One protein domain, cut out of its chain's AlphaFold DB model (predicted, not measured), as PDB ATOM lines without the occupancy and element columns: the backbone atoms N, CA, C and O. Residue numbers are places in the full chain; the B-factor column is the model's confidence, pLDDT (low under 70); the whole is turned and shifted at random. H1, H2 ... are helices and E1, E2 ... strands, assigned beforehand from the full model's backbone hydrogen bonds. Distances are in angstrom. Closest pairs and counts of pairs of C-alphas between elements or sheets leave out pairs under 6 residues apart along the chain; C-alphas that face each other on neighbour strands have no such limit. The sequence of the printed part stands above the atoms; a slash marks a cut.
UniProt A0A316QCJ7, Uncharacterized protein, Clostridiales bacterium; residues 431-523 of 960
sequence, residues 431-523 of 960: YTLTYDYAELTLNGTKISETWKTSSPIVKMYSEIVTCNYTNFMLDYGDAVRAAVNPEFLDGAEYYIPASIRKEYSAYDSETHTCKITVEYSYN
ATOM      1  N   TYR A 431     230.231 231.657 289.562       93.25
ATOM      2  CA  TYR A 431     228.941 231.383 290.173       93.25
ATOM      3  C   TYR A 431     229.096 231.143 291.677       93.25
ATOM      4  O   TYR A 431     230.070 230.563 292.165       93.25
ATOM      5  N   THR A 432     228.074 231.535 292.427       94.69
ATOM      6  CA  THR A 432     227.937 231.241 293.851       94.69
ATOM      7  C   THR A 432     227.124 229.962 294.044       94.69
ATOM      8  O   THR A 432     225.902 229.964 293.887       94.69
ATOM      9  N   LEU A 433     227.792 228.869 294.404       94.56
ATOM     10  CA  LEU A 433     227.206 227.570 294.721       94.56
ATOM     11  C   LEU A 433     226.745 227.493 296.186       94.56
ATOM     12  O   LEU A 433     227.489 227.814 297.113       94.56
ATOM     13  N   THR A 434     225.542 226.975 296.402       96.06
ATOM     14  CA  THR A 434     225.038 226.494 297.696       96.06
ATOM     15  C   THR A 434     224.478 225.089 297.534       96.06
ATOM     16  O   THR A 434     224.094 224.705 296.429       96.06
ATOM     17  N   TYR A 435     224.419 224.300 298.606       96.19
ATOM     18  CA  TYR A 435     223.756 223.001 298.561       96.19
ATOM     19  C   TYR A 435     222.855 222.738 299.767       96.19
ATOM     20  O   TYR A 435     223.216 223.037 300.907       96.19
ATOM     21  N   ASP A 436     221.691 222.156 299.486       96.94
ATOM     22  CA  ASP A 436     220.660 221.790 300.446       96.94
ATOM     23  C   ASP A 436     220.705 220.288 300.739       96.94
ATOM     24  O   ASP A 436     220.695 219.454 299.830       96.94
ATOM     25  N   TYR A 437     220.726 219.931 302.021       97.19
ATOM     26  CA  TYR A 437     220.774 218.545 302.482       97.19
ATOM     27  C   TYR A 437     219.952 218.347 303.759       97.19
ATOM     28  O   TYR A 437     219.665 219.298 304.490       97.19
ATOM     29  N   ALA A 438     219.554 217.103 304.026       96.81
ATOM     30  CA  ALA A 438     218.792 216.752 305.214       96.81
ATOM     31  C   ALA A 438     219.727 216.541 306.415       96.81
ATOM     32  O   ALA A 438     220.765 215.892 306.308       96.81
ATOM     33  N   GLU A 439     219.329 217.053 307.576       96.31
ATOM     34  CA  GLU A 439     219.918 216.760 308.880       96.31
ATOM     35  C   GLU A 439     218.889 216.027 309.737       96.31
ATOM     36  O   GLU A 439     217.759 216.503 309.930       96.31
ATOM     37  N   LEU A 440     219.289 214.863 310.247       95.75
ATOM     38  CA  LEU A 440     218.469 214.028 311.108       95.75
ATOM     39  C   LEU A 440     218.777 214.311 312.575       95.75
ATOM     40  O   LEU A 440     219.923 214.292 313.017       95.75
ATOM     41  N   THR A 441     217.723 214.525 313.352       93.69
ATOM     42  CA  THR A 441     217.803 214.726 314.802       93.69
ATOM     43  C   THR A 441     216.823 213.807 315.515       93.69
ATOM     44  O   THR A 441     215.779 213.445 314.967       93.69
ATOM     45  N   LEU A 442     217.146 213.426 316.748       91.38
ATOM     46  CA  LEU A 442     216.277 212.602 317.578       91.38
ATOM     47  C   LEU A 442     215.534 213.483 318.589       91.38
ATOM     48  O   LEU A 442     216.151 214.121 319.437       91.38
ATOM     49  N   ASN A 443     214.202 213.506 318.506       85.69
ATOM     50  CA  ASN A 443     213.330 214.196 319.456       85.69
ATOM     51  C   ASN A 443     212.475 213.160 320.197       85.69
ATOM     52  O   ASN A 443     211.479 212.662 319.662       85.69
ATOM     53  N   GLY A 444     212.873 212.812 321.424       82.06
ATOM     54  CA  GLY A 444     212.296 211.673 322.143       82.06
ATOM     55  C   GLY A 444     212.582 210.372 321.390       82.06
ATOM     56  O   GLY A 444     213.735 210.043 321.152       82.06
ATOM     57  N   THR A 445     211.538 209.664 320.956       77.25
ATOM     58  CA  THR A 445     211.652 208.424 320.161       77.25
ATOM     59  C   THR A 445     211.480 208.641 318.654       77.25
ATOM     60  O   THR A 445     211.450 207.681 317.883       77.25
ATOM     61  N   LYS A 446     211.333 209.895 318.203       86.25
ATOM     62  CA  LYS A 446     211.034 210.225 316.807       86.25
ATOM     63  C   LYS A 446     212.229 210.867 316.111       86.25
ATOM     64  O   LYS A 446     212.709 211.921 316.527       86.25
ATOM     65  N   ILE A 447     212.620 210.286 314.979       92.50
ATOM     66  CA  ILE A 447     213.564 210.914 314.054       92.50
ATOM     67  C   ILE A 447     212.860 212.074 313.342       92.50
ATOM     68  O   ILE A 447     211.776 211.913 312.774       92.50
ATOM     69  N   SER A 448     213.464 213.256 313.411       91.25
ATOM     70  CA  SER A 448     213.000 214.486 312.773       91.25
ATOM     71  C   SER A 448     213.983 214.918 311.689       91.25
ATOM     72  O   SER A 448     215.192 214.792 311.862       91.25
ATOM     73  N   GLU A 449     213.448 215.435 310.586       93.56
ATOM     74  CA  GLU A 449     214.201 215.929 309.431       93.56
ATOM     75  C   GLU A 449     214.189 217.460 309.433       93.56
ATOM     76  O   GLU A 449     213.129 218.076 309.575       93.56
ATOM     77  N   THR A 450     215.358 218.073 309.246       94.25
ATOM     78  CA  THR A 450     215.484 219.507 308.957       94.25
ATOM     79  C   THR A 450     216.383 219.716 307.747       94.25
ATOM     80  O   THR A 450     217.426 219.084 307.649       94.25
ATOM     81  N   TRP A 451     215.995 220.597 306.826       95.19
ATOM     82  CA  TRP A 451     216.823 220.935 305.668       95.19
ATOM     83  C   TRP A 451     217.827 222.028 306.035       95.19
ATOM     84  O   TRP A 451     217.461 223.042 306.638       95.19
ATOM     85  N   LYS A 452     219.096 221.805 305.696       95.75
ATOM     86  CA  LYS A 452     220.205 222.745 305.875       95.75
ATOM     87  C   LYS A 452     220.704 223.206 304.523       95.75
ATOM     88  O   LYS A 452     220.787 222.397 303.609       95.75
ATOM     89  N   THR A 453     221.118 224.464 304.464       96.19
ATOM     90  CA  THR A 453     221.817 225.046 303.319       96.19
ATOM     91  C   THR A 453     223.270 225.292 303.704       96.19
ATOM     92  O   THR A 453     223.552 225.792 304.800       96.19
ATOM     93  N   SER A 454     224.200 224.935 302.822       96.19
ATOM     94  CA  SER A 454     225.625 225.215 302.996       96.19
ATOM     95  C   SER A 454     225.918 226.718 303.047       96.19
ATOM     96  O   SER A 454     225.116 227.558 302.637       96.19
ATOM     97  N   SER A 455     227.124 227.079 303.493       93.44
ATOM     98  CA  SER A 455     227.636 228.423 303.203       93.44
ATOM     99  C   SER A 455     227.855 228.590 301.687       93.44
ATOM    100  O   SER A 455     228.124 227.586 301.019       93.44
ATOM    101  N   PRO A 456     227.754 229.817 301.142       94.88
ATOM    102  CA  PRO A 456     228.050 230.088 299.736       94.88
ATOM    103  C   PRO A 456     229.507 229.769 299.370       94.88
ATOM    104  O   PRO A 456     230.424 230.103 300.123       94.88
ATOM    105  N   ILE A 457     229.717 229.148 298.209       94.94
ATOM    106  CA  ILE A 457     231.023 228.735 297.678       94.94
ATOM    107  C   ILE A 457     231.176 229.325 296.275       94.94
ATOM    108  O   ILE A 457     230.300 229.143 295.441       94.94
ATOM    109  N   VAL A 458     232.284 230.007 295.990       94.50
ATOM    110  CA  VAL A 458     232.554 230.528 294.639       94.50
ATOM    111  C   VAL A 458     233.155 229.419 293.773       94.50
ATOM    112  O   VAL A 458     234.109 228.762 294.195       94.50
ATOM    113  N   LYS A 459     232.587 229.207 292.584       93.12
ATOM    114  CA  LYS A 459     233.001 228.210 291.585       93.12
ATOM    115  C   LYS A 459     232.904 228.791 290.181       93.12
ATOM    116  O   LYS A 459     232.036 229.619 289.936       93.12
ATOM    117  N   MET A 460     233.747 228.345 289.253       92.00
ATOM    118  CA  MET A 460     233.547 228.665 287.835       92.00
ATOM    119  C   MET A 460     232.309 227.934 287.296       92.00
ATOM    120  O   MET A 460     231.988 226.835 287.758       92.00
ATOM    121  N   TYR A 461     231.623 228.509 286.309       89.44
ATOM    122  CA  TYR A 461     230.456 227.887 285.678       89.44
ATOM    123  C   TYR A 461     230.802 226.505 285.106       89.44
ATOM    124  O   TYR A 461     230.069 225.539 285.329       89.44
ATOM    125  N   SER A 462     231.978 226.363 284.491       87.62
ATOM    126  CA  SER A 462     232.508 225.072 284.028       87.62
ATOM    127  C   SER A 462     232.609 223.999 285.126       87.62
ATOM    128  O   SER A 462     232.296 222.828 284.888       87.62
ATOM    129  N   GLU A 463     232.985 224.378 286.351       89.00
ATOM    130  CA  GLU A 463     233.044 223.462 287.500       89.00
ATOM    131  C   GLU A 463     231.646 223.038 287.974       89.00
ATOM    132  O   GLU A 463     231.479 221.928 288.477       89.00
ATOM    133  N   ILE A 464     230.637 223.900 287.821       88.44
ATOM    134  CA  ILE A 464     229.245 223.595 288.186       88.44
ATOM    135  C   ILE A 464     228.609 222.661 287.161       88.44
ATOM    136  O   ILE A 464     227.988 221.668 287.545       88.44
ATOM    137  N   VAL A 465     228.800 222.938 285.868       85.31
ATOM    138  CA  VAL A 465     228.282 222.106 284.771       85.31
ATOM    139  C   VAL A 465     228.795 220.671 284.905       85.31
ATOM    140  O   VAL A 465     228.009 219.728 284.845       85.31
ATOM    141  N   THR A 466     230.088 220.503 285.197       84.81
ATOM    142  CA  THR A 466     230.738 219.189 285.377       84.81
ATOM    143  C   THR A 466     230.558 218.576 286.774       84.81
ATOM    144  O   THR A 466     231.035 217.464 287.044       84.81
ATOM    145  N   CYS A 467     229.859 219.263 287.685       87.69
ATOM    146  CA  CYS A 467     229.543 218.736 289.005       87.69
ATOM    147  C   CYS A 467     228.431 217.684 288.888       87.69
ATOM    148  O   CYS A 467     227.245 218.002 288.775       87.69
ATOM    149  N   ASN A 468     228.826 216.414 288.911       88.00
ATOM    150  CA  ASN A 468     227.920 215.276 289.024       88.00
ATOM    151  C   ASN A 468     227.868 214.753 290.469       88.00
ATOM    152  O   ASN A 468     228.662 215.154 291.322       88.00
ATOM    153  N   TYR A 469     226.945 213.827 290.743       91.31
ATOM    154  CA  TYR A 469     226.748 213.249 292.077       91.31
ATOM    155  C   TYR A 469     228.045 212.714 292.704       91.31
ATOM    156  O   TYR A 469     228.325 212.978 293.872       91.31
ATOM    157  N   THR A 470     228.863 211.998 291.930       91.88
ATOM    158  CA  THR A 470     230.115 211.408 292.419       91.88
ATOM    159  C   THR A 470     231.093 212.487 292.872       91.88
ATOM    160  O   THR A 470     231.580 212.431 293.999       91.88
ATOM    161  N   ASN A 471     231.347 213.485 292.023       91.19
ATOM    162  CA  ASN A 471     232.261 214.584 292.339       91.19
ATOM    163  C   ASN A 471     231.724 215.425 293.508       91.19
ATOM    164  O   ASN A 471     232.464 215.731 294.439       91.19
ATOM    165  N   PHE A 472     230.417 215.699 293.529       94.62
ATOM    166  CA  PHE A 472     229.763 216.394 294.637       94.62
ATOM    167  C   PHE A 472     229.940 215.657 295.974       94.62
ATOM    168  O   PHE A 472     230.295 216.266 296.981       94.62
ATOM    169  N   MET A 473     229.734 214.336 296.003       95.56
ATOM    170  CA  MET A 473     229.874 213.539 297.227       95.56
ATOM    171  C   MET A 473     231.331 213.306 297.650       95.56
ATOM    172  O   MET A 473     231.564 212.934 298.807       95.56
ATOM    173  N   LEU A 474     232.296 213.504 296.748       94.50
ATOM    174  CA  LEU A 474     233.722 213.543 297.074       94.50
ATOM    175  C   LEU A 474     234.090 214.864 297.754       94.50
ATOM    176  O   LEU A 474     234.726 214.837 298.803       94.50
ATOM    177  N   ASP A 475     233.641 215.989 297.202       92.62
ATOM    178  CA  ASP A 475     234.017 217.318 297.694       92.62
ATOM    179  C   ASP A 475     233.219 217.744 298.940       92.62
ATOM    180  O   ASP A 475     233.771 218.343 299.864       92.62
ATOM    181  N   TYR A 476     231.921 217.421 298.993       93.88
ATOM    182  CA  TYR A 476     230.983 217.915 300.016       93.88
ATOM    183  C   TYR A 476     230.253 216.806 300.782       93.88
ATOM    184  O   TYR A 476     229.516 217.074 301.737       93.88
ATOM    185  N   GLY A 477     230.448 215.544 300.394       93.44
ATOM    186  CA  GLY A 477     229.662 214.432 300.920       93.44
ATOM    187  C   GLY A 477     229.911 214.109 302.391       93.44
ATOM    188  O   GLY A 477     229.056 213.473 302.996       93.44
ATOM    189  N   ASP A 478     231.022 214.541 302.994       94.50
ATOM    190  CA  ASP A 478     231.286 214.303 304.422       94.50
ATOM    191  C   ASP A 478     230.246 214.988 305.314       94.50
ATOM    192  O   ASP A 478     229.704 214.357 306.224       94.50
ATOM    193  N   ALA A 479     229.897 216.243 305.010       93.25
ATOM    194  CA  ALA A 479     228.863 216.975 305.739       93.25
ATOM    195  C   ALA A 479     227.480 216.334 305.549       93.25
ATOM    196  O   ALA A 479     226.733 216.172 306.513       93.25
ATOM    197  N   VAL A 480     227.167 215.921 304.316       95.94
ATOM    198  CA  VAL A 480     225.898 215.268 303.969       95.94
ATOM    199  C   VAL A 480     225.765 213.925 304.690       95.94
ATOM    200  O   VAL A 480     224.770 213.695 305.372       95.94
ATOM    201  N   ARG A 481     226.782 213.055 304.603       94.44
ATOM    202  CA  ARG A 481     226.795 211.727 305.243       94.44
ATOM    203  C   ARG A 481     226.704 211.829 306.762       94.44
ATOM    204  O   ARG A 481     225.930 211.091 307.360       94.44
ATOM    205  N   ALA A 482     227.444 212.750 307.380       93.50
ATOM    206  CA  ALA A 482     227.392 212.949 308.828       93.50
ATOM    207  C   ALA A 482     226.010 213.427 309.308       93.50
ATOM    208  O   ALA A 482     225.558 213.028 310.377       93.50
ATOM    209  N   ALA A 483     225.321 214.249 308.513       95.31
ATOM    210  CA  ALA A 483     224.010 214.789 308.866       95.31
ATOM    211  C   ALA A 483     222.878 213.749 308.797       95.31
ATOM    212  O   ALA A 483     221.903 213.858 309.545       95.31
ATOM    213  N   VAL A 484     223.006 212.736 307.933       95.19
ATOM    214  CA  VAL A 484     222.008 211.661 307.779       95.19
ATOM    215  C   VAL A 484     222.385 210.332 308.430       95.19
ATOM    216  O   VAL A 484     221.540 209.447 308.530       95.19
ATOM    217  N   ASN A 485     223.614 210.204 308.929       93.75
ATOM    218  CA  ASN A 485     224.052 209.100 309.780       93.75
ATOM    219  C   ASN A 485     224.617 209.623 311.119       93.75
ATOM    220  O   ASN A 485     225.811 209.469 311.394       93.75
ATOM    221  N   PRO A 486     223.791 210.312 311.931       94.19
ATOM    222  CA  PRO A 486     224.193 210.790 313.249       94.19
ATOM    223  C   PRO A 486     224.446 209.631 314.223       94.19
ATOM    224  O   PRO A 486     223.911 208.536 314.066       94.19
ATOM    225  N   GLU A 487     225.191 209.908 315.297       92.75
ATOM    226  CA  GLU A 487     225.618 208.918 316.301       92.75
ATOM    227  C   GLU A 487     224.461 208.080 316.876       92.75
ATOM    228  O   GLU A 487     224.622 206.882 317.083       92.75
ATOM    229  N   PHE A 488     223.269 208.665 317.064       91.94
ATOM    230  CA  PHE A 488     222.121 207.937 317.618       91.94
ATOM    231  C   PHE A 488     221.594 206.812 316.713       91.94
ATOM    232  O   PHE A 488     220.861 205.958 317.202       91.94
ATOM    233  N   LEU A 489     221.904 206.818 315.409       93.62
ATOM    234  CA  LEU A 489     221.532 205.731 314.500       93.62
ATOM    235  C   LEU A 489     222.499 204.548 314.569       93.62
ATOM    236  O   LEU A 489     222.144 203.482 314.077       93.62
ATOM    237  N   ASP A 490     223.693 204.726 315.142       90.44
ATOM    238  CA  ASP A 490     224.732 203.692 315.268       90.44
ATOM    239  C   ASP A 490     224.972 202.900 313.963       90.44
ATOM    240  O   ASP A 490     225.072 201.675 313.934       90.44
ATOM    241  N   GLY A 491     225.001 203.613 312.830       90.62
ATOM    242  CA  GLY A 491     225.204 203.023 311.504       90.62
ATOM    243  C   GLY A 491     223.950 202.468 310.819       90.62
ATOM    244  O   GLY A 491     224.054 201.983 309.694       90.62
ATOM    245  N   ALA A 492     222.765 202.552 311.430       92.75
ATOM    246  CA  ALA A 492     221.508 202.219 310.765       92.75
ATOM    247  C   ALA A 492     221.154 203.269 309.695       92.75
ATOM    248  O   ALA A 492     220.740 204.388 309.996       92.75
ATOM    249  N   GLU A 493     221.284 202.901 308.422       93.12
ATOM    250  CA  GLU A 493     221.038 203.805 307.297       93.12
ATOM    251  C   GLU A 493     219.539 204.094 307.121       93.12
ATOM    252  O   GLU A 493     218.807 203.262 306.587       93.12
ATOM    253  N   TYR A 494     219.070 205.273 307.553       94.31
ATOM    254  CA  TYR A 494     217.681 205.713 307.345       94.31
ATOM    255  C   TYR A 494     217.497 206.472 306.022       94.31
ATOM    256  O   TYR A 494     216.560 206.206 305.266       94.31
ATOM    257  N   TYR A 495     218.391 207.429 305.761       95.12
ATOM    258  CA  TYR A 495     218.451 208.254 304.552       95.12
ATOM    259  C   TYR A 495     219.771 207.953 303.857       95.12
ATOM    260  O   TYR A 495     220.832 208.062 304.469       95.12
ATOM    261  N   ILE A 496     219.705 207.617 302.577       93.88
ATOM    262  CA  ILE A 496     220.875 207.287 301.769       93.88
ATOM    263  C   ILE A 496     220.936 208.308 300.630       93.88
ATOM    264  O   ILE A 496     220.013 208.342 299.814       93.88
ATOM    265  N   PRO A 497     221.969 209.169 300.565       95.62
ATOM    266  CA  PRO A 497     222.157 210.058 299.423       95.62
ATOM    267  C   PRO A 497     222.195 209.233 298.131       95.62
ATOM    268  O   PRO A 497     222.905 208.226 298.056       95.62
ATOM    269  N   ALA A 498     221.404 209.625 297.136       94.69
ATOM    270  CA  ALA A 498     221.191 208.842 295.918       94.69
ATOM    271  C   ALA A 498     221.497 209.638 294.644       94.69
ATOM    272  O   ALA A 498     222.066 209.089 293.701       94.69
ATOM    273  N   SER A 499     221.141 210.921 294.625       93.06
ATOM    274  CA  SER A 499     221.359 211.826 293.494       93.06
ATOM    275  C   SER A 499     221.472 213.274 293.971       93.06
ATOM    276  O   SER A 499     221.336 213.583 295.158       93.06
ATOM    277  N   ILE A 500     221.756 214.174 293.032       91.94
ATOM    278  CA  ILE A 500     221.689 215.619 293.230       91.94
ATOM    279  C   ILE A 500     220.856 216.244 292.119       91.94
ATOM    280  O   ILE A 500     220.877 215.767 290.986       91.94
ATOM    281  N   ARG A 501     220.189 217.352 292.432       88.88
ATOM    282  CA  ARG A 501     219.533 218.220 291.454       88.88
ATOM    283  C   ARG A 501     220.205 219.587 291.448       88.88
ATOM    284  O   ARG A 501     220.371 220.176 292.513       88.88
ATOM    285  N   LYS A 502     220.590 220.072 290.266       88.31
ATOM    286  CA  LYS A 502     221.215 221.386 290.051       88.31
ATOM    287  C   LYS A 502     220.149 222.395 289.617       88.31
ATOM    288  O   LYS A 502     219.397 222.113 288.692       88.31
ATOM    289  N   GLU A 503     220.120 223.557 290.257       85.44
ATOM    290  CA  GLU A 503     219.241 224.687 289.933       85.44
ATOM    291  C   GLU A 503     220.127 225.941 289.842       85.44
ATOM    292  O   GLU A 503     220.645 226.403 290.859       85.44
ATOM    293  N   TYR A 504     220.389 226.472 288.647       84.06
ATOM    294  CA  TYR A 504     221.230 227.663 288.459       84.06
ATOM    295  C   TYR A 504     220.424 228.837 287.909       84.06
ATOM    296  O   TYR A 504     219.403 228.667 287.251       84.06
ATOM    297  N   SER A 505     220.868 230.051 288.229       82.00
ATOM    298  CA  SER A 505     220.322 231.264 287.629       82.00
ATOM    299  C   SER A 505     220.711 231.348 286.157       82.00
ATOM    300  O   SER A 505     221.811 230.916 285.798       82.00
ATOM    301  N   ALA A 506     219.861 232.000 285.361       78.06
ATOM    302  CA  ALA A 506     220.163 232.366 283.981       78.06
ATOM    303  C   ALA A 506     221.537 233.042 283.862       78.06
ATOM    304  O   ALA A 506     221.981 233.739 284.788       78.06
ATOM    305  N   TYR A 507     222.204 232.830 282.729       81.25
ATOM    306  CA  TYR A 507     223.550 233.344 282.496       81.25
ATOM    307  C   TYR A 507     223.624 234.880 282.514       81.25
ATOM    308  O   TYR A 507     224.637 235.448 282.909       81.25
ATOM    309  N   ASP A 508     222.548 235.577 282.155       79.44
ATOM    310  CA  ASP A 508     222.461 237.044 282.151       79.44
ATOM    311  C   ASP A 508     222.127 237.666 283.525       79.44
ATOM    312  O   ASP A 508     221.963 238.884 283.643       79.44
ATOM    313  N   SER A 509     222.037 236.848 284.578       80.00
ATOM    314  CA  SER A 509     221.720 237.281 285.942       80.00
ATOM    315  C   SER A 509     222.790 238.198 286.550       80.00
ATOM    316  O   SER A 509     223.987 237.989 286.374       80.00
ATOM    317  N   GLU A 510     222.372 239.171 287.370       83.69
ATOM    318  CA  GLU A 510     223.293 240.054 288.109       83.69
ATOM    319  C   GLU A 510     224.123 239.319 289.183       83.69
ATOM    320  O   GLU A 510     225.158 239.836 289.604       83.69
ATOM    321  N   THR A 511     223.669 238.156 289.674       81.88
ATOM    322  CA  THR A 511     224.253 237.501 290.865       81.88
ATOM    323  C   THR A 511     224.676 236.041 290.686       81.88
ATOM    324  O   THR A 511     224.923 235.407 291.707       81.88
ATOM    325  N   HIS A 512     224.735 235.501 289.458       90.38
ATOM    326  CA  HIS A 512     225.193 234.136 289.096       90.38
ATOM    327  C   HIS A 512     225.210 233.119 290.253       90.38
ATOM    328  O   HIS A 512     226.206 232.967 290.959       90.38
ATOM    329  N   THR A 513     224.103 232.416 290.485       91.12
ATOM    330  CA  THR A 513     223.967 231.471 291.609       91.12
ATOM    331  C   THR A 513     223.645 230.065 291.136       91.12
ATOM    332  O   THR A 513     222.892 229.899 290.183       91.12
ATOM    333  N   CYS A 514     224.128 229.054 291.852       91.44
ATOM    334  CA  CYS A 514     223.695 227.668 291.707       91.44
ATOM    335  C   CYS A 514     223.304 227.092 293.070       91.44
ATOM    336  O   CYS A 514     223.997 227.290 294.071       91.44
ATOM    337  N   LYS A 515     222.201 226.354 293.115       92.88
ATOM    338  CA  LYS A 515     221.763 225.566 294.255       92.88
ATOM    339  C   LYS A 515     221.736 224.091 293.869       92.88
ATOM    340  O   LYS A 515     221.064 223.700 292.920       92.88
ATOM    341  N   ILE A 516     222.434 223.267 294.640       94.00
ATOM    342  CA  ILE A 516     222.372 221.811 294.536       94.00
ATOM    343  C   ILE A 516     221.465 221.266 295.638       94.00
ATOM    344  O   ILE A 516     221.732 221.477 296.812       94.00
ATOM    345  N   THR A 517     220.419 220.520 295.301       95.31
ATOM    346  CA  THR A 517     219.599 219.805 296.291       95.31
ATOM    347  C   THR A 517     219.993 218.330 296.303       95.31
ATOM    348  O   THR A 517     219.919 217.672 295.267       95.31
ATOM    349  N   VAL A 518     220.401 217.797 297.458       96.25
ATOM    350  CA  VAL A 518     220.674 216.359 297.617       96.25
ATOM    351  C   VAL A 518     219.357 215.595 297.697       96.25
ATOM    352  O   VAL A 518     218.478 215.928 298.490       96.25
ATOM    353  N   GLU A 519     219.240 214.540 296.904       94.38
ATOM    354  CA  GLU A 519     218.084 213.654 296.875       94.38
ATOM    355  C   GLU A 519     218.442 212.301 297.500       94.38
ATOM    356  O   GLU A 519     219.558 211.795 297.349       94.38
ATOM    357  N   TYR A 520     217.488 211.719 298.228       95.12
ATOM    358  CA  TYR A 520     217.713 210.541 299.063       95.12
ATOM    359  C   TYR A 520     216.819 209.378 298.649       95.12
ATOM    360  O   TYR A 520     215.637 209.562 298.342       95.12
ATOM    361  N   SER A 521     217.366 208.171 298.739       94.00
ATOM    362  CA  SER A 521     216.588 206.955 298.944       94.00
ATOM    363  C   SER A 521     216.433 206.690 300.447       94.00
ATOM    364  O   SER A 521     217.151 207.250 301.281       94.00
ATOM    365  N   TYR A 522     215.444 205.876 300.809       93.81
ATOM    366  CA  TYR A 522     215.047 205.688 302.203       93.81
ATOM    367  C   TYR A 522     214.937 204.216 302.555       93.81
ATOM    368  O   TYR A 522     214.450 203.424 301.746       93.81
ATOM    369  N   ASN A 523     215.261 203.903 303.806       93.38
ATOM    370  CA  ASN A 523     214.962 202.617 304.418       93.38
ATOM    371  C   ASN A 523     213.887 202.754 305.495       93.38
ATOM    372  O   ASN A 523     213.629 203.824 306.049       93.38
TER     373      ASN A 523
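This is residues 431 to 523 of the 960 residues of an uncharacterized protein of Clostridiales bacterium (UniProt A0A316QCJ7). A long, narrow, strongly twisted sheet carries three short helices, H1, H2 and H3, over one face, with no named helix on the opposite face. Two hairpins, E1 with E2 and E4 with E5, lie side by side through the parallel strands E1 and E5, and their turns point to opposite ends of the rod; short E3 adds to E1 near residue 431. The printed part has 93 residues, with three named helices and five named strands in the order E1 E2 E3 H1 H2 H3 E4 E5; the class is mixed, helices and strands. The sheet is branched and its pairing is mixed. The whole is only just compact, close to loose, with a radius of gyration of the C-alphas of 14.7 A and spans of 49 by 23 by 17 A.

E1, residues 431 to 443, begins at C-alpha 431 (228.941, 231.383, 290.173) and is 37.4 A long. E2, residues 446 to 453, measures 22.8 A, and E3, residues 457 to 460, 10.2 A. H1 is residues 461 to 465, 6.2 A; H2 is residues 469 to 475, 10.0 A; H3 is residues 477 to 484, 10.6 A. E4, residues 495 to 504, measures 25.4 A and bends by 63 degrees at residue 498. E5, residues 513 to 522, measures 29.3 A and ends at C-alpha 522 (215.047, 205.688, 302.203).

E1 has staggered pairing: E3 over residues 431 to 433, E5 over 432 to 436, E2 over 436 to 443. E2 and E3 lie on one side of it, E5 on the other side. E1 and E2 are antiparallel, with N 439 and O 450 2.8 A apart. E1 and E3 are antiparallel, with N 433 and O 457 at 2.7 A. E1 and E5 are parallel, with N 434 and O 514 at 2.8 A. E4 and E5 are antiparallel, with N 515 and O 503 at 2.7 A. The three helices are on the same face. H3, at a height over the sheet of 7.8 A, runs along the strands, at 15 degrees to E1 on the local plane; its closest C-alpha pair with E1 is Ala 483 and Glu 439, 4.5 A. H2, at a height of 9.7 A, lies over E5 and runs across the strands at 76 degrees to E5 on the local plane; its closest C-alpha pair with E4 is Tyr 469 and Ile 500, 5.7 A. H1, at a height of 9.1 A, is only just over E5, with 3 of its 5 C-alphas there. H2 and H3 meet only through their link; H1 and H3 are apart. In H1, H2 and H3 every O i to N i+4 pair is within hydrogen-bond range.

The two C-alphas farthest apart, those of Thr 445 and Asp 508, are 48.8 A apart. The printed part has no cut and no long link. The mean pLDDT of the printed part is 91.6, and no printed residue is under 70.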